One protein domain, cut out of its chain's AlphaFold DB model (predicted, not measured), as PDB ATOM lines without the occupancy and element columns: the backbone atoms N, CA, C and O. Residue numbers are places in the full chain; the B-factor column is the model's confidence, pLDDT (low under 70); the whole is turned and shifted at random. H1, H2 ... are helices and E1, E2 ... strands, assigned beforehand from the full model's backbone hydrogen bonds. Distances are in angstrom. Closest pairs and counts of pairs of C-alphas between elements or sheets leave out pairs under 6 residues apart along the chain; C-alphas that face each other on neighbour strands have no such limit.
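Overview. This is residues 5 to 31 and 62 to 199 of the 207 residues of an uncharacterized protein of Solirubrobacter pauli (UniProt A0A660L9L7). A twisted four-stranded sheet, E1 E2 E3 E4, is covered on one face by two helices, H1 and H3; beyond one end sits a small head made of the two-stranded hairpin E5 and E6 with H4, and toward the other end the short helix H2 sits out on long loops, where residues 84 to 90 stick out. You have 165 printed residues, with four named helices and six named strands in the order H1 E1 E2 H2 E3 E4 H3 E5 E6 H4; both sheets are antiparallel. The class is mixed, helices and strands, with under half of the residues in named elements. The whole is compact, with a radius of gyration of the C-alphas of 17.6 A, and spans 51 by 36 by 30 A.

Along the chain. Start with the sheet: E1 is residues 25 to 29, E2 63 to 67, E3 113 to 117 and E4 130 to 132. Find C-alpha 8 at (194.468, 294.073, 59.056); from there H1 runs 19.1 A to residue 21. H3, residues 143 to 158, covers 22.1 A from C-alpha 143 at (222.409, 301.970, 66.918). H2 is residues 86 to 97, 16.5 A long. E5 is residues 161 to 163, E6 186 to 188, and H4, residues 190 to 197, ends at C-alpha 197 (187.119, 293.376, 74.167).

Arrangement. Between E1 and E2 look at N 27 and O 65, 2.8 A apart; between E2 and E3, at N 64 and O 116, 2.8 A; in the hairpin E3 and E4, at N 115 and O 132, 2.8 A. H1 is on this sheet at a height of 9.9 A, along the strands, over E2 and only just over E1, where 3 of its C-alphas fall. H3 is on the same face at a height of 8.5 A, only just over E4 with 3 C-alphas. H1 and H3 are close but not clearly touching, Leu 14 and Met 156 having the closest C-alphas at 7.7 A. H1 touches H4 with residues 9 to 10 alone; their closest C-alphas, Asp 10 and His 191, are 6.5 A apart. In the hairpin E5 and E6, N 161 and O 188 are 2.8 A apart. H2 touches no helix and is not on the four-stranded sheet. In H1, H2, H3 and H4 every O i to N i+4 pair is within hydrogen-bond range.

Size, cuts and confidence. The C-alphas farthest apart, Thr 84 and Ser 198, are 53.4 A from each other. Residues 32 to 61 are not printed, and C-alphas 31 and 62 are 6.8 A apart across the cut. The links E2 to H2, H2 to E3, E3 to E4 and E5 to E6 are long. The mean pLDDT of the printed part is 82.7; 27 residues are under 70, among them 28 to 31 and 90 to 105.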
ATOM      1  N   LEU A   5     199.422 293.002  68.852       92.81
ATOM      2  CA  LEU A   5     198.211 292.536  68.187       92.81
ATOM      3  C   LEU A   5     197.713 293.660  67.289       92.81
ATOM      4  O   LEU A   5     197.384 294.742  67.781       92.81
ATOM      5  N   LEU A   6     197.694 293.404  65.988       91.00
ATOM      6  CA  LEU A   6     197.162 294.304  64.978       91.00
ATOM      7  C   LEU A   6     196.124 293.548  64.150       91.00
ATOM      8  O   LEU A   6     196.356 292.419  63.723       91.00
ATOM      9  N   LEU A   7     194.970 294.169  63.934       88.56
ATOM     10  CA  LEU A   7     194.058 293.734  62.880       88.56
ATOM     11  C   LEU A   7     194.583 294.186  61.512       88.56
ATOM     12  O   LEU A   7     195.406 295.103  61.471       88.56
ATOM     13  N   PRO A   8     194.085 293.625  60.395       85.12
ATOM     14  CA  PRO A   8     194.468 294.073  59.056       85.12
ATOM     15  C   PRO A   8     194.389 295.598  58.872       85.12
ATOM     16  O   PRO A   8     195.277 296.197  58.271       85.12
ATOM     17  N   GLU A   9     193.379 296.253  59.449       82.44
ATOM     18  CA  GLU A   9     193.230 297.711  59.433       82.44
ATOM     19  C   GLU A   9     194.372 298.424  60.168       82.44
ATOM     20  O   GLU A   9     194.922 299.397  59.656       82.44
ATOM     21  N   ASP A  10     194.762 297.929  61.346       88.00
ATOM     22  CA  ASP A  10     195.898 298.464  62.101       88.00
ATOM     23  C   ASP A  10     197.224 298.211  61.361       88.00
ATOM     24  O   ASP A  10     198.107 299.071  61.356       88.00
ATOM     25  N   GLU A  11     197.376 297.052  60.715       88.56
ATOM     26  CA  GLU A  11     198.583 296.698  59.961       88.56
ATOM     27  C   GLU A  11     198.806 297.634  58.776       88.56
ATOM     28  O   GLU A  11     199.934 298.050  58.531       88.56
ATOM     29  N   LEU A  12     197.750 298.046  58.079       86.44
ATOM     30  CA  LEU A  12     197.871 299.026  56.993       86.44
ATOM     31  C   LEU A  12     198.307 300.390  57.507       86.44
ATOM     32  O   LEU A  12     199.100 301.063  56.854       86.44
ATOM     33  N   VAL A  13     197.819 300.790  58.682       90.88
ATOM     34  CA  VAL A  13     198.252 302.030  59.331       90.88
ATOM     35  C   VAL A  13     199.729 301.929  59.724       90.88
ATOM     36  O   VAL A  13     200.471 302.890  59.523       90.88
ATOM     37  N   LEU A  14     200.186 300.770  60.211       92.25
ATOM     38  CA  LEU A  14     201.608 300.511  60.456       92.25
ATOM     39  C   LEU A  14     202.423 300.586  59.157       92.25
ATOM     40  O   LEU A  14     203.451 301.259  59.130       92.25
ATOM     41  N   VAL A  15     201.977 299.932  58.083       91.19
ATOM     42  CA  VAL A  15     202.655 299.951  56.779       91.19
ATOM     43  C   VAL A  15     202.759 301.384  56.258       91.19
ATOM     44  O   VAL A  15     203.856 301.823  55.924       91.19
ATOM     45  N   ALA A  16     201.663 302.144  56.262       90.06
ATOM     46  CA  ALA A  16     201.662 303.550  55.865       90.06
ATOM     47  C   ALA A  16     202.602 304.385  56.747       90.06
ATOM     48  O   ALA A  16     203.396 305.168  56.240       90.06
ATOM     49  N   HIS A  17     202.601 304.170  58.066       94.06
ATOM     50  CA  HIS A  17     203.536 304.844  58.967       94.06
ATOM     51  C   HIS A  17     205.005 304.543  58.617       94.06
ATOM     52  O   HIS A  17     205.830 305.456  58.563       94.06
ATOM     53  N   LEU A  18     205.337 303.279  58.341       94.00
ATOM     54  CA  LEU A  18     206.691 302.866  57.967       94.00
ATOM     55  C   LEU A  18     207.131 303.470  56.628       94.00
ATOM     56  O   LEU A  18     208.283 303.885  56.505       94.00
ATOM     57  N   LEU A  19     206.236 303.536  55.643       91.31
ATOM     58  CA  LEU A  19     206.538 304.071  54.315       91.31
ATOM     59  C   LEU A  19     206.584 305.605  54.309       91.31
ATOM     60  O   LEU A  19     207.574 306.187  53.874       91.31
ATOM     61  N   ASP A  20     205.551 306.259  54.835       91.25
ATOM     62  CA  ASP A  20     205.337 307.697  54.654       91.25
ATOM     63  C   ASP A  20     206.004 308.541  55.743       91.25
ATOM     64  O   ASP A  20     206.496 309.637  55.474       91.25
ATOM     65  N   VAL A  21     206.024 308.050  56.989       94.12
ATOM     66  CA  VAL A  21     206.556 308.809  58.135       94.12
ATOM     67  C   VAL A  21     208.011 308.455  58.403       94.12
ATOM     68  O   VAL A  21     208.841 309.346  58.579       94.12
ATOM     69  N   GLU A  22     208.339 307.163  58.435       95.31
ATOM     70  CA  GLU A  22     209.718 306.705  58.648       95.31
ATOM     71  C   GLU A  22     210.529 306.616  57.340       95.31
ATOM     72  O   GLU A  22     211.748 306.424  57.389       95.31
ATOM     73  N   GLY A  23     209.886 306.795  56.179       91.50
ATOM     74  CA  GLY A  23     210.551 306.863  54.875       91.50
ATOM     75  C   GLY A  23     211.177 305.541  54.431       91.50
ATOM     76  O   GLY A  23     212.197 305.545  53.745       91.50
ATOM     77  N   LEU A  24     210.647 304.402  54.881       93.00
ATOM     78  CA  LEU A  24     211.183 303.088  54.529       93.00
ATOM     79  C   LEU A  24     210.666 302.629  53.164       93.00
ATOM     80  O   LEU A  24     209.647 303.098  52.666       93.00
ATOM     81  N   LYS A  25     211.360 301.663  52.559       88.94
ATOM     82  CA  LYS A  25     210.929 301.027  51.306       88.94
ATOM     83  C   LYS A  25     210.547 299.576  51.547       88.94
ATOM     84  O   LYS A  25     211.346 298.829  52.099       88.94
ATOM     85  N   LEU A  26     209.366 299.156  51.106       87.50
ATOM     86  CA  LEU A  26     208.970 297.746  51.144       87.50
ATOM     87  C   LEU A  26     209.774 296.949  50.098       87.50
ATOM     88  O   LEU A  26     209.810 297.337  48.933       87.50
ATOM     89  N   LEU A  27     210.438 295.864  50.510       76.88
ATOM     90  CA  LEU A  27     211.266 295.020  49.632       76.88
ATOM     91  C   LEU A  27     210.540 293.779  49.122       76.88
ATOM     92  O   LEU A  27     210.741 293.375  47.981       76.88
ATOM     93  N   ALA A  28     209.744 293.144  49.978       64.75
ATOM     94  CA  ALA A  28     209.025 291.927  49.645       64.75
ATOM     95  C   ALA A  28     207.788 291.783  50.535       64.75
ATOM     96  O   ALA A  28     207.806 292.151  51.712       64.75
ATOM     97  N   SER A  29     206.742 291.212  49.944       53.19
ATOM     98  CA  SER A  29     205.585 290.647  50.624       53.19
ATOM     99  C   SER A  29     205.506 289.190  50.179       53.19
ATOM    100  O   SER A  29     205.346 288.909  48.988       53.19
ATOM    101  N   ILE A  30     205.725 288.262  51.105       45.84
ATOM    102  CA  ILE A  30     205.550 286.834  50.837       45.84
ATOM    103  C   ILE A  30     204.038 286.581  50.903       45.84
ATOM    104  O   ILE A  30     203.515 286.452  51.992       45.84
ATOM    105  N   ASP A  31     203.353 286.560  49.754       38.03
ATOM    106  CA  ASP A  31     201.888 286.420  49.563       38.03
ATOM    107  C   ASP A  31     201.032 287.712  49.568       38.03
ATOM    108  O   ASP A  31     200.078 287.869  50.329       38.03
ATOM    109  N   LEU A  62     202.512 285.868  57.164       71.44
ATOM    110  CA  LEU A  62     202.954 286.933  56.269       71.44
ATOM    111  C   LEU A  62     204.054 287.754  56.964       71.44
ATOM    112  O   LEU A  62     203.852 288.325  58.038       71.44
ATOM    113  N   GLU A  63     205.232 287.811  56.346       79.12
ATOM    114  CA  GLU A  63     206.342 288.660  56.779       79.12
ATOM    115  C   GLU A  63     206.570 289.769  55.743       79.12
ATOM    116  O   GLU A  63     206.664 289.523  54.536       79.12
ATOM    117  N   LEU A  64     206.625 291.012  56.225       84.56
ATOM    118  CA  LEU A  64     206.896 292.208  55.435       84.56
ATOM    119  C   LEU A  64     208.279 292.750  55.791       84.56
ATOM    120  O   LEU A  64     208.536 293.094  56.948       84.56
ATOM    121  N   THR A  65     209.145 292.894  54.788       86.88
ATOM    122  CA  THR A  65     210.512 293.405  54.978       86.88
ATOM    123  C   THR A  65     210.650 294.817  54.425       86.88
ATOM    124  O   THR A  65     210.428 295.066  53.239       86.88
ATOM    125  N   PHE A  66     211.079 295.742  55.281       90.56
ATOM    126  CA  PHE A  66     211.258 297.162  54.992       90.56
ATOM    127  C   PHE A  66     212.734 297.545  55.044       90.56
ATOM    128  O   PHE A  66     213.423 297.309  56.033       90.56
ATOM    129  N   TRP A  67     213.217 298.207  54.003       91.88
ATOM    130  CA  TRP A  67     214.556 298.765  53.925       91.88
ATOM    131  C   TRP A  67     214.604 300.199  54.442       91.88
ATOM    132  O   TRP A  67     213.946 301.093  53.906       91.88
ATOM    133  N   ALA A  68     215.463 300.428  55.433       93.50
ATOM    134  CA  ALA A  68     215.847 301.754  55.898       93.50
ATOM    135  C   ALA A  68     216.999 302.309  55.044       93.50
ATOM    136  O   ALA A  68     218.157 302.341  55.469       93.50
ATOM    137  N   HIS A  69     216.686 302.735  53.819       90.62
ATOM    138  CA  HIS A  69     217.671 303.206  52.836       90.62
ATOM    139  C   HIS A  69     218.502 304.410  53.292       90.62
ATOM    140  O   HIS A  69     219.649 304.575  52.884       90.62
ATOM    141  N   GLN A  70     217.946 305.228  54.177       91.50
ATOM    142  CA  GLN A  70     218.615 306.342  54.833       91.50
ATOM    143  C   GLN A  70     219.733 305.902  55.795       91.50
ATOM    144  O   GLN A  70     220.590 306.713  56.136       91.50
ATOM    145  N   LEU A  71     219.742 304.636  56.232       92.56
ATOM    146  CA  LEU A  71     220.742 304.086  57.156       92.56
ATOM    147  C   LEU A  71     221.853 303.293  56.449       92.56
ATOM    148  O   LEU A  71     222.847 302.943  57.084       92.56
ATOM    149  N   GLY A  72     221.700 302.996  55.156       89.38
ATOM    150  CA  GLY A  72     222.697 302.264  54.380       89.38
ATOM    151  C   GLY A  72     222.119 301.511  53.184       89.38
ATOM    152  O   GLY A  72     220.906 301.425  52.993       89.38
ATOM    153  N   SER A  73     223.010 300.946  52.371       86.69
ATOM    154  CA  SER A  73     222.642 300.180  51.182       86.69
ATOM    155  C   SER A  73     222.131 298.776  51.513       86.69
ATOM    156  O   SER A  73     222.536 298.170  52.508       86.69
ATOM    157  N   LEU A  74     221.287 298.233  50.632       84.44
ATOM    158  CA  LEU A  74     221.028 296.795  50.597       84.44
ATOM    159  C   LEU A  74     222.303 296.057  50.200       84.44
ATOM    160  O   LEU A  74     223.020 296.467  49.284       84.44
ATOM    161  N   ARG A  75     222.581 294.965  50.903       81.38
ATOM    162  CA  ARG A  75     223.681 294.054  50.610       81.38
ATOM    163  C   ARG A  75     223.086 292.763  50.074       81.38
ATOM    164  O   ARG A  75     222.316 292.134  50.795       81.38
ATOM    165  N   PRO A  76     223.404 292.361  48.839       74.12
ATOM    166  CA  PRO A  76     222.956 291.074  48.353       74.12
ATOM    167  C   PRO A  76     223.751 289.947  49.025       74.12
ATOM    168  O   PRO A  76     224.904 290.127  49.441       74.12
ATOM    169  N   TRP A  77     223.150 288.760  49.099       71.62
ATOM    170  CA  TRP A  77     223.831 287.556  49.589       71.62
ATOM    171  C   TRP A  77     225.044 287.170  48.732       71.62
ATOM    172  O   TRP A  77     226.002 286.613  49.265       71.62
ATOM    173  N   SER A  78     225.049 287.519  47.437       69.38
ATOM    174  CA  SER A  78     226.196 287.316  46.535       69.38
ATOM    175  C   SER A  78     227.475 287.990  47.030       69.38
ATOM    176  O   SER A  78     228.570 287.498  46.777       69.38
ATOM    177  N   ASP A  79     227.331 289.088  47.772       72.94
ATOM    178  CA  ASP A  79     228.446 289.898  48.255       72.94
ATOM    179  C   ASP A  79     228.841 289.511  49.690       72.94
ATOM    180  O   ASP A  79     229.563 290.252  50.367       72.94
ATOM    181  N   ALA A  80     228.303 288.410  50.229       74.31
ATOM    182  CA  ALA A  80     228.614 287.950  51.578       74.31
ATOM    183  C   ALA A  80     230.043 287.405  51.662       74.31
ATOM    184  O   ALA A  80     230.398 286.522  50.880       74.31
ATOM    185  N   PRO A  81     230.870 287.879  52.622       76.38
ATOM    186  CA  PRO A  81     232.201 287.313  52.826       76.38
ATOM    187  C   PRO A  81     232.086 285.811  53.104       76.38
ATOM    188  O   PRO A  81     231.053 285.351  53.586       76.38
ATOM    189  N   ALA A  82     233.112 285.018  52.801       76.81
ATOM    190  CA  ALA A  82     233.097 283.599  53.160       76.81
ATOM    191  C   ALA A  82     232.960 283.442  54.691       76.81
ATOM    192  O   ALA A  82     233.543 284.243  55.424       76.81
ATOM    193  N   PRO A  83     232.181 282.461  55.184       78.38
ATOM    194  CA  PRO A  83     232.028 282.258  56.616       78.38
ATOM    195  C   PRO A  83     233.373 281.819  57.195       78.38
ATOM    196  O   PRO A  83     234.063 280.966  56.630       78.38
ATOM    197  N   THR A  84     233.749 282.421  58.313       80.19
ATOM    198  CA  THR A  84     235.060 282.243  58.939       80.19
ATOM    199  C   THR A  84     235.088 281.060  59.904       80.19
ATOM    200  O   THR A  84     236.137 280.438  60.074       80.19
ATOM    201  N   ASP A  85     233.937 280.675  60.461       80.69
ATOM    202  CA  ASP A  85     233.813 279.553  61.393       80.69
ATOM    203  C   ASP A  85     232.632 278.604  61.074       80.69
ATOM    204  O   ASP A  85     231.990 278.676  60.018       80.69
ATOM    205  N   ALA A  86     232.423 277.601  61.933       76.88
ATOM    206  CA  ALA A  86     231.348 276.617  61.786       76.88
ATOM    207  C   ALA A  86     229.970 277.174  62.190       76.88
ATOM    208  O   ALA A  86     228.960 276.782  61.609       76.88
ATOM    209  N   THR A  87     229.930 278.106  63.141       72.81
ATOM    210  CA  THR A  87     228.705 278.744  63.631       72.81
ATOM    211  C   THR A  87     228.117 279.654  62.557       72.81
ATOM    212  O   THR A  87     226.941 279.532  62.227       72.81
ATOM    213  N   GLU A  88     228.943 280.489  61.927       68.38
ATOM    214  CA  GLU A  88     228.584 281.325  60.780       68.38
ATOM    215  C   GLU A  88     228.137 280.485  59.582       68.38
ATOM    216  O   GLU A  88     227.222 280.875  58.857       68.38
ATOM    217  N   ARG A  89     228.741 279.305  59.379       72.12
ATOM    218  CA  ARG A  89     228.287 278.353  58.353       72.12
ATOM    219  C   ARG A  89     226.879 277.843  58.634       72.12
ATOM    220  O   ARG A  89     226.058 277.852  57.722       72.12
ATOM    221  N   VAL A  90     226.595 277.428  59.866       69.88
ATOM    222  CA  VAL A  90     225.256 276.960  60.254       69.88
ATOM    223  C   VAL A  90     224.239 278.094  60.156       69.88
ATOM    224  O   VAL A  90     223.206 277.907  59.524       69.88
ATOM    225  N   HIS A  91     224.547 279.282  60.684       64.25
ATOM    226  CA  HIS A  91     223.682 280.461  60.567       64.25
ATOM    227  C   HIS A  91     223.369 280.804  59.110       64.25
ATOM    228  O   HIS A  91     222.212 281.035  58.767       64.25
ATOM    229  N   ARG A  92     224.376 280.762  58.231       68.00
ATOM    230  CA  ARG A  92     224.183 280.978  56.796       68.00
ATOM    231  C   ARG A  92     223.257 279.940  56.174       68.00
ATOM    232  O   ARG A  92     222.363 280.321  55.432       68.00
ATOM    233  N   ILE A  93     223.466 278.656  56.463       69.06
ATOM    234  CA  ILE A  93     222.632 277.572  55.922       69.06
ATOM    235  C   ILE A  93     221.187 277.724  56.399       69.06
ATOM    236  O   ILE A  93     220.274 277.651  55.584       69.06
ATOM    237  N   VAL A  94     220.981 277.992  57.691       64.94
ATOM    238  CA  VAL A  94     219.646 278.192  58.268       64.94
ATOM    239  C   VAL A  94     218.959 279.395  57.626       64.94
ATOM    240  O   VAL A  94     217.835 279.249  57.164       64.94
ATOM    241  N   ASN A  95     219.646 280.536  57.499       61.78
ATOM    242  CA  ASN A  95     219.087 281.736  56.871       61.78
ATOM    243  C   ASN A  95     218.777 281.535  55.377       61.78
ATOM    244  O   ASN A  95     217.784 282.062  54.884       61.78
ATOM    245  N   GLN A  96     219.596 280.764  54.651       63.22
ATOM    246  CA  GLN A  96     219.344 280.403  53.249       63.22
ATOM    247  C   GLN A  96     218.161 279.440  53.094       63.22
ATOM    248  O   GLN A  96     217.437 279.512  52.108       63.22
ATOM    249  N   GLN A  97     217.964 278.533  54.052       58.06
ATOM    250  CA  GLN A  97     216.860 277.570  54.040       58.06
ATOM    251  C   GLN A  97     215.540 278.179  54.525       58.06
ATOM    252  O   GLN A  97     214.487 277.794  54.029       58.06
ATOM    253  N   SER A  98     215.583 279.138  55.453       52.09
ATOM    254  CA  SER A  98     214.402 279.835  55.978       52.09
ATOM    255  C   SER A  98     213.884 280.939  55.054       52.09
ATOM    256  O   SER A  98     212.827 281.500  55.307       52.09
ATOM    257  N   THR A  99     214.621 281.280  53.995       50.97
ATOM    258  CA  THR A  99     214.221 282.275  52.993       50.97
ATOM    259  C   THR A  99     213.785 281.605  51.690       50.97
ATOM    260  O   THR A  99     214.308 281.890  50.612       50.97
ATOM    261  N   ALA A 100     212.792 280.714  51.765       42.62
ATOM    262  CA  ALA A 100     212.089 280.212  50.585       42.62
ATOM    263  C   ALA A 100     211.242 281.347  49.957       42.62
ATOM    264  O   ALA A 100     210.035 281.437  50.144       42.62
ATOM    265  N   GLY A 101     211.902 282.275  49.254       50.25
ATOM    266  CA  GLY A 101     211.326 283.495  48.675       50.25
ATOM    267  C   GLY A 101     212.392 284.563  48.384       50.25
ATOM    268  O   GLY A 101     213.587 284.299  48.479       50.25
ATOM    269  N   PHE A 102     211.984 285.799  48.057       44.81
ATOM    270  CA  PHE A 102     212.888 286.931  47.742       44.81
ATOM    271  C   PHE A 102     213.933 287.241  48.843       44.81
ATOM    272  O   PHE A 102     214.973 287.832  48.545       44.81
ATOM    273  N   GLY A 103     213.707 286.787  50.087       48.41
ATOM    274  CA  GLY A 103     214.700 286.798  51.174       48.41
ATOM    275  C   GLY A 103     216.011 286.067  50.833       48.41
ATOM    276  O   GLY A 103     217.048 286.340  51.429       48.41
ATOM    277  N   SER A 104     216.002 285.220  49.799       54.66
ATOM    278  CA  SER A 104     217.188 284.579  49.227       54.66
ATOM    279  C   SER A 104     218.192 285.568  48.612       54.66
ATOM    280  O   SER A 104     219.363 285.214  48.455       54.66
ATOM    281  N   LEU A 105     217.779 286.787  48.239       63.69
ATOM    282  CA  LEU A 105     218.634 287.732  47.507       63.69
ATOM    283  C   LEU A 105     219.313 288.767  48.405       63.69
ATOM    284  O   LEU A 105     220.399 289.236  48.064       63.69
ATOM    285  N   VAL A 106     218.705 289.116  49.541       73.62
ATOM    286  CA  VAL A 106     219.185 290.177  50.437       73.62
ATOM    287  C   VAL A 106     219.799 289.567  51.687       73.62
ATOM    288  O   VAL A 106     219.177 288.785  52.395       73.62
ATOM    289  N   ASP A 107     221.020 289.982  51.994       78.62
ATOM    290  CA  ASP A 107     221.669 289.686  53.259       78.62
ATOM    291  C   ASP A 107     221.079 290.592  54.349       78.62
ATOM    292  O   ASP A 107     221.489 291.744  54.529       78.62
ATOM    293  N   GLU A 108     220.069 290.084  55.053       78.88
ATOM    294  CA  GLU A 108     219.351 290.794  56.122       78.88
ATOM    295  C   GLU A 108     220.192 291.022  57.382       78.88
ATOM    296  O   GLU A 108     219.829 291.824  58.243       78.88
ATOM    297  N   GLU A 109     221.330 290.344  57.514       83.12
ATOM    298  CA  GLU A 109     222.268 290.595  58.599       83.12
ATOM    299  C   GLU A 109     223.074 291.873  58.356       83.12
ATOM    300  O   GLU A 109     223.402 292.604  59.293       83.12
ATOM    301  N   ARG A 110     223.416 292.147  57.093       83.69
ATOM    302  CA  ARG A 110     224.229 293.305  56.694       83.69
ATOM    303  C   ARG A 110     223.416 294.466  56.128       83.69
ATOM    304  O   ARG A 110     223.943 295.575  56.058       83.69
ATOM    305  N   SER A 111     222.162 294.240  55.755       87.69
ATOM    306  CA  SER A 111     221.265 295.268  55.214       87.69
ATOM    307  C   SER A 111     220.453 295.928  56.328       87.69
ATOM    308  O   SER A 111     219.956 295.220  57.199       87.69
ATOM    309  N   PRO A 112     220.294 297.262  56.363       91.38
ATOM    310  CA  PRO A 112     219.514 297.930  57.401       91.38
ATOM    311  C   PRO A 112     218.015 297.727  57.142       91.38
ATOM    312  O   PRO A 112     217.376 298.533  56.465       91.38
ATOM    313  N   VAL A 113     217.464 296.627  57.654       90.88
ATOM    314  CA  VAL A 113     216.066 296.238  57.446       90.88
ATOM    315  C   VAL A 113     215.287 296.149  58.757       90.88
ATOM    316  O   VAL A 113     215.840 295.829  59.813       90.88
ATOM    317  N   LEU A 114     213.990 296.434  58.673       92.31
ATOM    318  CA  LEU A 114     212.986 296.083  59.670       92.31
ATOM    319  C   LEU A 114     212.047 295.037  59.082       92.31
ATOM    320  O   LEU A 114     211.706 295.106  57.905       92.31
ATOM    321  N   ARG A 115     211.608 294.094  59.907       89.56
ATOM    322  CA  ARG A 115     210.693 293.026  59.509       89.56
ATOM    323  C   ARG A 115     209.477 293.054  60.405       89.56
ATOM    324  O   ARG A 115     209.607 293.147  61.627       89.56
ATOM    325  N   TRP A 116     208.309 293.012  59.792       89.75
ATOM    326  CA  TRP A 116     207.042 292.902  60.485       89.75
ATOM    327  C   TRP A 116     206.429 291.550  60.164       89.75
ATOM    328  O   TRP A 116     206.136 291.265  59.005       89.75
ATOM    329  N   ARG A 117     206.225 290.737  61.197       86.44
ATOM    330  CA  ARG A 117     205.435 289.514  61.102       86.44
ATOM    331  C   ARG A 117     204.007 289.805  61.533       86.44
ATOM    332  O   ARG A 117     203.819 290.265  62.664       86.44
ATOM    333  N   THR A 118     203.046 289.514  60.662       82.62
ATOM    334  CA  THR A 118     201.637 289.850  60.886       82.62
ATOM    335  C   THR A 118     201.051 289.168  62.112       82.62
ATOM    336  O   THR A 118     201.434 288.050  62.461       82.62
ATOM    337  N   SER A 119     200.085 289.833  62.739       80.62
ATOM    338  CA  SER A 119     199.373 289.322  63.917       80.62
ATOM    339  C   SER A 119     198.160 288.458  63.559       80.62
ATOM    340  O   SER A 119     197.556 287.858  64.442       80.62
ATOM    341  N   TRP A 120     197.740 288.417  62.295       74.06
ATOM    342  CA  TRP A 120     196.535 287.692  61.900       74.06
ATOM    343  C   TRP A 120     196.823 286.213  61.623       74.06
ATOM    344  O   TRP A 120     197.566 285.881  60.697       74.06
ATOM    345  N   GLU A 121     196.208 285.311  62.393       72.00
ATOM    346  CA  GLU A 121     196.283 283.870  62.154       72.00
ATOM    347  C   GLU A 121     195.008 283.359  61.461       72.00
ATOM    348  O   GLU A 121     193.891 283.837  61.668       72.00
ATOM    349  N   ARG A 122     195.153 282.311  60.646       64.62
ATOM    350  CA  ARG A 122     194.042 281.682  59.919       64.62
ATOM    351  C   ARG A 122     192.969 281.049  60.813       64.62
ATOM    352  O   ARG A 122     191.872 280.800  60.322       64.62
ATOM    353  N   SER A 123     193.269 280.794  62.090       67.69
ATOM    354  CA  SER A 123     192.297 280.334  63.094       67.69
ATOM    355  C   SER A 123     191.191 281.365  63.366       67.69
ATOM    356  O   SER A 123     190.188 281.037  63.999       67.69
ATOM    357  N   GLY A 124     191.369 282.606  62.893       73.06
ATOM    358  CA  GLY A 124     190.530 283.747  63.244       73.06
ATOM    359  C   GLY A 124     190.906 284.361  64.593       73.06
ATOM    360  O   GLY A 124     190.254 285.313  65.019       73.06
ATOM    361  N   ALA A 125     191.937 283.833  65.263       83.31
ATOM    362  CA  ALA A 125     192.558 284.451  66.423       83.31
ATOM    363  C   ALA A 125     193.710 285.376  66.001       83.31
ATOM    364  O   ALA A 125     194.367 285.171  64.979       83.31
ATOM    365  N   LEU A 126     193.983 286.382  66.829       87.44
ATOM    366  CA  LEU A 126     195.188 287.195  66.701       87.44
ATOM    367  C   LEU A 126     196.358 286.503  67.392       87.44
ATOM    368  O   LEU A 126     196.278 286.225  68.583       87.44
ATOM    369  N   CYS A 127     197.462 286.279  66.693       88.00
ATOM    370  CA  CYS A 127     198.727 285.886  67.296       88.00
ATOM    371  C   CYS A 127     199.614 287.121  67.558       88.00
ATOM    372  O   CYS A 127     199.432 288.178  66.945       88.00
ATOM    373  N   PRO A 128     200.592 287.039  68.477       89.00
ATOM    374  CA  PRO A 128     201.500 288.141  68.725       89.00
ATOM    375  C   PRO A 128     202.418 288.333  67.511       89.00
ATOM    376  O   PRO A 128     203.335 287.547  67.240       89.00
ATOM    377  N   GLY A 129     202.160 289.419  66.793       89.19
ATOM    378  CA  GLY A 129     203.000 289.935  65.727       89.19
ATOM    379  C   GLY A 129     204.305 290.480  66.293       89.19
ATOM    380  O   GLY A 129     204.418 290.821  67.482       89.19
ATOM    381  N   LEU A 130     205.323 290.539  65.442       89.75
ATOM    382  CA  LEU A 130     206.678 290.846  65.877       89.75
ATOM    383  C   LEU A 130     207.350 291.827  64.928       89.75
ATOM    384  O   LEU A 130     207.576 291.531  63.759       89.75
ATOM    385  N   LEU A 131     207.738 292.978  65.483       91.69
ATOM    386  CA  LEU A 131     208.657 293.894  64.826       91.69
ATOM    387  C   LEU A 131     210.086 293.476  65.158       91.69
ATOM    388  O   LEU A 131     210.554 293.631  66.293       91.69
ATOM    389  N   GLN A 132     210.788 292.976  64.156       90.56
ATOM    390  CA  GLN A 132     212.198 292.640  64.229       90.56
ATOM    391  C   GLN A 132     213.014 293.679  63.465       90.56
ATOM    392  O   GLN A 132     212.536 294.338  62.547       90.56
ATOM    393  N   ALA A 133     214.261 293.840  63.875       90.50
ATOM    394  CA  ALA A 133     215.249 294.560  63.089       90.50
ATOM    395  C   ALA A 133     216.144 293.533  62.372       90.50
ATOM    396  O   ALA A 133     215.659 292.445  62.056       90.50
ATOM    397  N   GLN A 134     217.413 293.847  62.108       88.31
ATOM    398  CA  GLN A 134     218.335 292.932  61.421       88.31
ATOM    399  C   GLN A 134     218.345 291.531  62.045       88.31
ATOM    400  O   GLN A 134     218.162 291.387  63.259       88.31
ATOM    401  N   ALA A 135     218.648 290.516  61.230       81.62
ATOM    402  CA  ALA A 135     218.772 289.110  61.631       81.62
ATOM    403  C   ALA A 135     220.034 288.836  62.485       81.62
ATOM    404  O   ALA A 135     220.770 287.879  62.276       81.62
ATOM    405  N   ARG A 136     220.316 289.709  63.459       82.94
ATOM    406  CA  ARG A 136     221.472 289.674  64.357       82.94
ATOM    407  C   ARG A 136     221.051 289.860  65.810       82.94
ATOM    408  O   ARG A 136     220.053 290.543  66.080       82.94
ATOM    409  N   PRO A 137     221.842 289.351  66.773       84.06
ATOM    410  CA  PRO A 137     221.638 289.639  68.186       84.06
ATOM    411  C   PRO A 137     221.528 291.145  68.443       84.06
ATOM    412  O   PRO A 137     222.321 291.924  67.919       84.06
ATOM    413  N   THR A 138     220.601 291.565  69.311       84.94
ATOM    414  CA  THR A 138     220.313 292.989  69.588       84.94
ATOM    415  C   THR A 138     221.561 293.817  69.914       84.94
ATOM    416  O   THR A 138     221.655 294.973  69.519       84.94
ATOM    417  N   LYS A 139     222.553 293.227  70.597       87.00
ATOM    418  CA  LYS A 139     223.815 293.898  70.965       87.00
ATOM    419  C   LYS A 139     224.721 294.224  69.770       87.00
ATOM    420  O   LYS A 139     225.610 295.052  69.909       87.00
ATOM    421  N   GLN A 140     224.525 293.551  68.640       88.56
ATOM    422  CA  GLN A 140     225.322 293.699  67.418       88.56
ATOM    423  C   GLN A 140     224.606 294.535  66.350       88.56
ATOM    424  O   GLN A 140     225.146 294.736  65.263       88.56
ATOM    425  N   GLN A 141     223.391 295.008  66.634       90.19
ATOM    426  CA  GLN A 141     222.628 295.797  65.677       90.19
ATOM    427  C   GLN A 141     223.101 297.260  65.632       90.19
ATOM    428  O   GLN A 141     223.458 297.822  66.673       90.19
ATOM    429  N   PRO A 142     223.075 297.914  64.453       92.06
ATOM    430  CA  PRO A 142     223.395 299.329  64.319       92.06
ATOM    431  C   PRO A 142     222.517 300.193  65.228       92.06
ATOM    432  O   PRO A 142     221.293 300.056  65.248       92.06
ATOM    433  N   GLN A 143     223.131 301.130  65.955       94.69
ATOM    434  CA  GLN A 143     222.409 301.970  66.918       94.69
ATOM    435  C   GLN A 143     221.281 302.779  66.269       94.69
ATOM    436  O   GLN A 143     220.202 302.886  66.844       94.69
ATOM    437  N   GLU A 144     221.502 303.320  65.069       95.56
ATOM    438  CA  GLU A 144     220.475 304.079  64.344       95.56
ATOM    439  C   GLU A 144     219.285 303.204  63.927       95.56
ATOM    440  O   GLU A 144     218.137 303.641  64.022       95.56
ATOM    441  N   LEU A 145     219.531 301.939  63.569       95.00
ATOM    442  CA  LEU A 145     218.462 300.982  63.286       95.00
ATOM    443  C   LEU A 145     217.664 300.663  64.555       95.00
ATOM    444  O   LEU A 145     216.437 300.642  64.525       95.00
ATOM    445  N   MET A 146     218.342 300.496  65.692       95.88
ATOM    446  CA  MET A 146     217.672 300.282  66.976       95.88
ATOM    447  C   MET A 146     216.886 301.513  67.447       95.88
ATOM    448  O   MET A 146     215.830 301.368  68.063       95.88
ATOM    449  N   LYS A 147     217.347 302.733  67.139       96.50
ATOM    450  CA  LYS A 147     216.581 303.965  67.385       96.50
ATOM    451  C   LYS A 147     215.312 304.006  66.537       96.50
ATOM    452  O   LYS A 147     214.258 304.337  67.077       96.50
ATOM    453  N   LEU A 148     215.405 303.659  65.251       96.44
ATOM    454  CA  LEU A 148     214.253 303.525  64.353       96.44
ATOM    455  C   LEU A 148     213.273 302.463  64.880       96.44
ATOM    456  O   LEU A 148     212.111 302.782  65.125       96.44
ATOM    457  N   HIS A 149     213.749 301.249  65.177       95.75
ATOM    458  CA  HIS A 149     212.949 300.177  65.791       95.75
ATOM    459  C   HIS A 149     212.234 300.654  67.064       95.75
ATOM    460  O   HIS A 149     211.036 300.428  67.243       95.75
ATOM    461  N   GLY A 150     212.942 301.391  67.922       95.56
ATOM    462  CA  GLY A 150     212.394 301.974  69.143       95.56
ATOM    463  C   GLY A 150     211.375 303.097  68.912       95.56
ATOM    464  O   GLY A 150     210.494 303.286  69.754       95.56
ATOM    465  N   ARG A 151     211.460 303.864  67.816       96.31
ATOM    466  CA  ARG A 151     210.427 304.844  67.430       96.31
ATOM    467  C   ARG A 151     209.151 304.140  66.998       96.31
ATOM    468  O   ARG A 151     208.121 304.389  67.616       96.31
ATOM    469  N   VAL A 152     209.250 303.196  66.063       95.19
ATOM    470  CA  VAL A 152     208.107 302.404  65.576       95.19
ATOM    471  C   VAL A 152     207.451 301.643  66.731       95.19
ATOM    472  O   VAL A 152     206.243 301.707  66.928       95.19
ATOM    473  N   THR A 153     208.256 301.007  67.588       94.75
ATOM    474  CA  THR A 153     207.775 300.330  68.802       94.75
ATOM    475  C   THR A 153     207.006 301.270  69.728       94.75
ATOM    476  O   THR A 153     205.966 300.893  70.263       94.75
ATOM    477  N   ARG A 154     207.508 302.487  69.972       95.12
ATOM    478  CA  ARG A 154     206.805 303.469  70.815       95.12
ATOM    479  C   ARG A 154     205.532 303.974  70.152       95.12
ATOM    480  O   ARG A 154     204.553 304.173  70.859       95.12
ATOM    481  N   TRP A 155     205.548 304.157  68.836       94.44
ATOM    482  CA  TRP A 155     204.373 304.539  68.064       94.44
ATOM    483  C   TRP A 155     203.267 303.481  68.190       94.44
ATOM    484  O   TRP A 155     202.184 303.825  68.655       94.44
ATOM    485  N   MET A 156     203.572 302.197  67.961       92.19
ATOM    486  CA  MET A 156     202.601 301.098  68.117       92.19
ATOM    487  C   MET A 156     202.022 301.008  69.538       92.19
ATOM    488  O   MET A 156     200.870 300.636  69.726       92.19
ATOM    489  N   LYS A 157     202.816 301.351  70.562       93.38
ATOM    490  CA  LYS A 157     202.355 301.361  71.962       93.38
ATOM    491  C   LYS A 157     201.531 302.587  72.330       93.38
ATOM    492  O   LYS A 157     200.784 302.526  73.296       93.38
ATOM    493  N   ARG A 158     201.698 303.709  71.626       91.62
ATOM    494  CA  ARG A 158     201.083 304.995  71.990       91.62
ATOM    495  C   ARG A 158     199.560 304.925  71.970       91.62
ATOM    496  O   ARG A 158     198.918 305.540  72.812       91.62
ATOM    497  N   GLU A 159     199.017 304.197  71.006       83.62
ATOM    498  CA  GLU A 159     197.573 304.026  70.801       83.62
ATOM    499  C   GLU A 159     197.104 302.622  71.197       83.62
ATOM    500  O   GLU A 159     195.946 302.267  70.984       83.62
ATOM    501  N   GLY A 160     198.011 301.828  71.773       88.31
ATOM    502  CA  GLY A 160     197.755 300.453  72.152       88.31
ATOM    503  C   GLY A 160     197.431 300.284  73.631       88.31
ATOM    504  O   GLY A 160     197.861 301.051  74.492       88.31
ATOM    505  N   GLU A 161     196.711 299.212  73.926       93.94
ATOM    506  CA  GLU A 161     196.428 298.734  75.273       93.94
ATOM    507  C   GLU A 161     197.261 297.482  75.556       93.94
ATOM    508  O   GLU A 161     197.436 296.623  74.692       93.94
ATOM    509  N   GLN A 162     197.805 297.368  76.768       94.62
ATOM    510  CA  GLN A 162     198.527 296.164  77.158       94.62
ATOM    511  C   GLN A 162     197.546 295.105  77.672       94.62
ATOM    512  O   GLN A 162     196.880 295.335  78.678       94.62
ATOM    513  N   LEU A 163     197.528 293.935  77.036       92.81
ATOM    514  CA  LEU A 163     196.633 292.823  77.359       92.81
ATOM    515  C   LEU A 163     197.411 291.588  77.829       92.81
ATOM    516  O   LEU A 163     198.582 291.389  77.482       92.81
ATOM    517  N   ASP A 164     196.742 290.754  78.625       91.50
ATOM    518  CA  ASP A 164     197.189 289.398  78.933       91.50
ATOM    519  C   ASP A 164     196.582 288.435  77.901       91.50
ATOM    520  O   ASP A 164     195.363 288.247  77.887       91.50
ATOM    521  N   PRO A 165     197.378 287.832  77.002       89.25
ATOM    522  CA  PRO A 165     196.805 287.028  75.934       89.25
ATOM    523  C   PRO A 165     196.183 285.716  76.444       89.25
ATOM    524  O   PRO A 165     195.363 285.131  75.744       89.25
ATOM    525  N   PHE A 166     196.515 285.266  77.662       89.19
ATOM    526  CA  PHE A 166     195.924 284.064  78.259       89.19
ATOM    527  C   PHE A 166     194.477 284.284  78.720       89.19
ATOM    528  O   PHE A 166     193.686 283.346  78.697       89.19
ATOM    529  N   GLU A 167     194.099 285.515  79.081       89.69
ATOM    530  CA  GLU A 167     192.709 285.861  79.436       89.69
ATOM    531  C   GLU A 167     191.771 285.820  78.219       89.69
ATOM    532  O   GLU A 167     190.561 285.645  78.361       89.69
ATOM    533  N   HIS A 168     192.341 285.942  77.019       89.12
ATOM    534  CA  HIS A 168     191.626 285.987  75.746       89.12
ATOM    535  C   HIS A 168     191.905 284.763  74.861       89.12
ATOM    536  O   HIS A 168     191.567 284.770  73.676       89.12
ATOM    537  N   ALA A 169     192.512 283.707  75.413       86.81
ATOM    538  CA  ALA A 169     192.809 282.492  74.667       86.81
ATOM    539  C   ALA A 169     191.521 281.780  74.196       86.81
ATOM    540  O   ALA A 169     190.507 281.797  74.907       86.81
ATOM    541  N   PRO A 170     191.523 281.123  73.018       81.69
ATOM    542  CA  PRO A 170     190.381 280.340  72.565       81.69
ATOM    543  C   PRO A 170     190.025 279.254  73.591       81.69
ATOM    544  O   PRO A 170     190.836 278.386  73.897       81.69
ATOM    545  N   LYS A 171     188.778 279.254  74.079       73.06
ATOM    546  CA  LYS A 171     188.298 278.328  75.131       73.06
ATOM    547  C   LYS A 171     188.416 276.841  74.781       73.06
ATOM    548  O   LYS A 171     188.370 276.001  75.671       73.06
ATOM    549  N   ALA A 172     188.486 276.518  73.491       66.12
ATOM    550  CA  ALA A 172     188.604 275.146  73.005       66.12
ATOM    551  C   ALA A 172     190.015 274.562  73.188       66.12
ATOM    552  O   ALA A 172     190.208 273.365  72.989       66.12
ATOM    553  N   LEU A 173     190.994 275.399  73.530       65.44
ATOM    554  CA  LEU A 173     192.378 274.999  73.699       65.44
ATOM    555  C   LEU A 173     192.673 274.973  75.195       65.44
ATOM    556  O   LEU A 173     192.568 275.991  75.874       65.44
ATOM    557  N   ASP A 174     193.020 273.790  75.699       67.81
ATOM    558  CA  ASP A 174     193.485 273.591  77.072       67.81
ATOM    559  C   ASP A 174     194.908 274.153  77.200       67.81
ATOM    560  O   ASP A 174     195.904 273.430  77.247       67.81
ATOM    561  N   VAL A 175     195.022 275.479  77.098       73.56
ATOM    562  CA  VAL A 175     196.298 276.173  77.218       73.56
ATOM    563  C   VAL A 175     196.630 276.303  78.692       73.56
ATOM    564  O   VAL A 175     195.949 277.005  79.437       73.56
ATOM    565  N   GLU A 176     197.725 275.672  79.103       78.94
ATOM    566  CA  GLU A 176     198.255 275.855  80.445       78.94
ATOM    567  C   GLU A 176     198.750 277.299  80.621       78.94
ATOM    568  O   GLU A 176     199.733 277.727  80.007       78.94
ATOM    569  N   THR A 177     198.059 278.065  81.469       82.44
ATOM    570  CA  THR A 177     198.446 279.441  81.790       82.44
ATOM    571  C   THR A 177     199.665 279.447  82.717       82.44
ATOM    572  O   THR A 177     199.597 278.917  83.834       82.44
ATOM    573  N   PRO A 178     200.787 280.083  82.328       83.38
ATOM    574  CA  PRO A 178     201.961 280.193  83.180       83.38
ATOM    575  C   PRO A 178     201.648 280.929  84.484       83.38
ATOM    576  O   PRO A 178     200.923 281.921  84.499       83.38
ATOM    577  N   ARG A 179     202.316 280.542  85.579       84.88
ATOM    578  CA  ARG A 179     202.196 281.236  86.881       84.88
ATOM    579  C   ARG A 179     202.544 282.730  86.825       84.88
ATOM    580  O   ARG A 179     202.135 283.485  87.700       84.88
ATOM    581  N   ASN A 180     203.344 283.150  85.844       84.38
ATOM    582  CA  ASN A 180     203.699 284.547  85.617       84.38
ATOM    583  C   ASN A 180     203.476 284.917  84.146       84.38
ATOM    584  O   ASN A 180     204.317 284.621  83.298       84.38
ATOM    585  N   THR A 181     202.376 285.611  83.868       84.75
ATOM    586  CA  THR A 181     201.991 286.037  82.515       84.75
ATOM    587  C   THR A 181     202.638 287.356  82.083       84.75
ATOM    588  O   THR A 181     202.661 287.681  80.897       84.75
ATOM    589  N   LYS A 182     203.254 288.117  83.005       85.75
ATOM    590  CA  LYS A 182     203.859 289.433  82.708       85.75
ATOM    591  C   LYS A 182     204.826 289.439  81.510       85.75
ATOM    592  O   LYS A 182     204.758 290.397  80.740       85.75
ATOM    593  N   PRO A 183     205.712 288.437  81.316       85.00
ATOM    594  CA  PRO A 183     206.629 288.409  80.172       85.00
ATOM    595  C   PRO A 183     205.931 288.246  78.815       85.00
ATOM    596  O   PRO A 183     206.512 288.614  77.796       85.00
ATOM    597  N   PHE A 184     204.711 287.708  78.822       86.19
ATOM    598  CA  PHE A 184     203.912 287.386  77.641       86.19
ATOM    599  C   PHE A 184     202.888 288.465  77.301       86.19
ATOM    600  O   PHE A 184     202.194 288.348  76.299       86.19
ATOM    601  N   ARG A 185     202.793 289.527  78.111       90.94
ATOM    602  CA  ARG A 185     201.880 290.635  77.834       90.94
ATOM    603  C   ARG A 185     202.144 291.221  76.455       90.94
ATOM    604  O   ARG A 185     203.282 291.565  76.121       90.94
ATOM    605  N   VAL A 186     201.068 291.395  75.708       93.00
ATOM    606  CA  VAL A 186     201.077 291.922  74.345       93.00
ATOM    607  C   VAL A 186     200.479 293.318  74.324       93.00
ATOM    608  O   VAL A 186     199.736 293.701  75.225       93.00
ATOM    609  N   TRP A 187     200.837 294.102  73.315       95.25
ATOM    610  CA  TRP A 187     200.223 295.405  73.067       95.25
ATOM    611  C   TRP A 187     199.230 295.276  71.922       95.25
ATOM    612  O   TRP A 187     199.639 295.036  70.790       95.25
ATOM    613  N   ALA A 188     197.944 295.423  72.208       94.06
ATOM    614  CA  ALA A 188     196.908 295.466  71.191       94.06
ATOM    615  C   ALA A 188     196.736 296.897  70.698       94.06
ATOM    616  O   ALA A 188     196.471 297.789  71.502       94.06
ATOM    617  N   HIS A 189     196.903 297.123  69.397       93.38
ATOM    618  CA  HIS A 189     196.616 298.420  68.792       93.38
ATOM    619  C   HIS A 189     195.109 298.722  68.847       93.38
ATOM    620  O   HIS A 189     194.315 297.849  69.189       93.38
ATOM    621  N   ARG A 190     194.704 299.959  68.550       91.25
ATOM    622  CA  ARG A 190     193.341 300.459  68.782       91.25
ATOM    623  C   ARG A 190     192.229 299.507  68.320       91.25
ATOM    624  O   ARG A 190     191.384 299.154  69.144       91.25
ATOM    625  N   HIS A 191     192.218 299.088  67.052       89.88
ATOM    626  CA  HIS A 191     191.139 298.234  66.544       89.88
ATOM    627  C   HIS A 191     191.259 296.807  67.089       89.88
ATOM    628  O   HIS A 191     190.257 296.223  67.500       89.88
ATOM    629  N   ALA A 192     192.476 296.263  67.185       91.62
ATOM    630  CA  ALA A 192     192.716 294.973  67.828       91.62
ATOM    631  C   ALA A 192     192.225 294.934  69.285       91.62
ATOM    632  O   ALA A 192     191.590 293.965  69.694       91.62
ATOM    633  N   ALA A 193     192.458 295.988  70.068       93.00
ATOM    634  CA  ALA A 193     192.007 296.080  71.453       93.00
ATOM    635  C   ALA A 193     190.473 296.101  71.543       93.00
ATOM    636  O   ALA A 193     189.889 295.385  72.356       93.00
ATOM    637  N   GLU A 194     189.809 296.881  70.686       92.50
ATOM    638  CA  GLU A 194     188.343 296.908  70.593       92.50
ATOM    639  C   GLU A 194     187.776 295.531  70.212       92.50
ATOM    640  O   GLU A 194     186.835 295.051  70.849       92.50
ATOM    641  N   TRP A 195     188.392 294.853  69.242       92.94
ATOM    642  CA  TRP A 195     187.987 293.518  68.809       92.94
ATOM    643  C   TRP A 195     188.160 292.461  69.904       92.94
ATOM    644  O   TRP A 195     187.221 291.707  70.175       92.94
ATOM    645  N   VAL A 196     189.295 292.448  70.610       92.38
ATOM    646  CA  VAL A 196     189.515 291.537  71.745       92.38
ATOM    647  C   VAL A 196     188.480 291.779  72.851       92.38
ATOM    648  O   VAL A 196     187.873 290.826  73.341       92.38
ATOM    649  N   ARG A 197     188.177 293.042  73.190       90.75
ATOM    650  CA  ARG A 197     187.119 293.376  74.167       90.75
ATOM    651  C   ARG A 197     185.729 292.907  73.726       90.75
ATOM    652  O   ARG A 197     184.909 292.570  74.575       90.75
ATOM    653  N   SER A 198     185.468 292.858  72.420       90.88
ATOM    654  CA  SER A 198     184.208 292.352  71.858       90.88
ATOM    655  C   SER A 198     184.091 290.819  71.830       90.88
ATOM    656  O   SER A 198     183.056 290.295  71.422       90.88
ATOM    657  N   GLY A 199     185.116 290.095  72.293       89.88
ATOM    658  CA  GLY A 199     185.142 288.629  72.339       89.88
ATOM    659  C   GLY A 199     186.074 287.980  71.315       89.88
ATOM    660  O   GLY A 199     186.039 286.758  71.159       89.88
TER     661      GLY A 199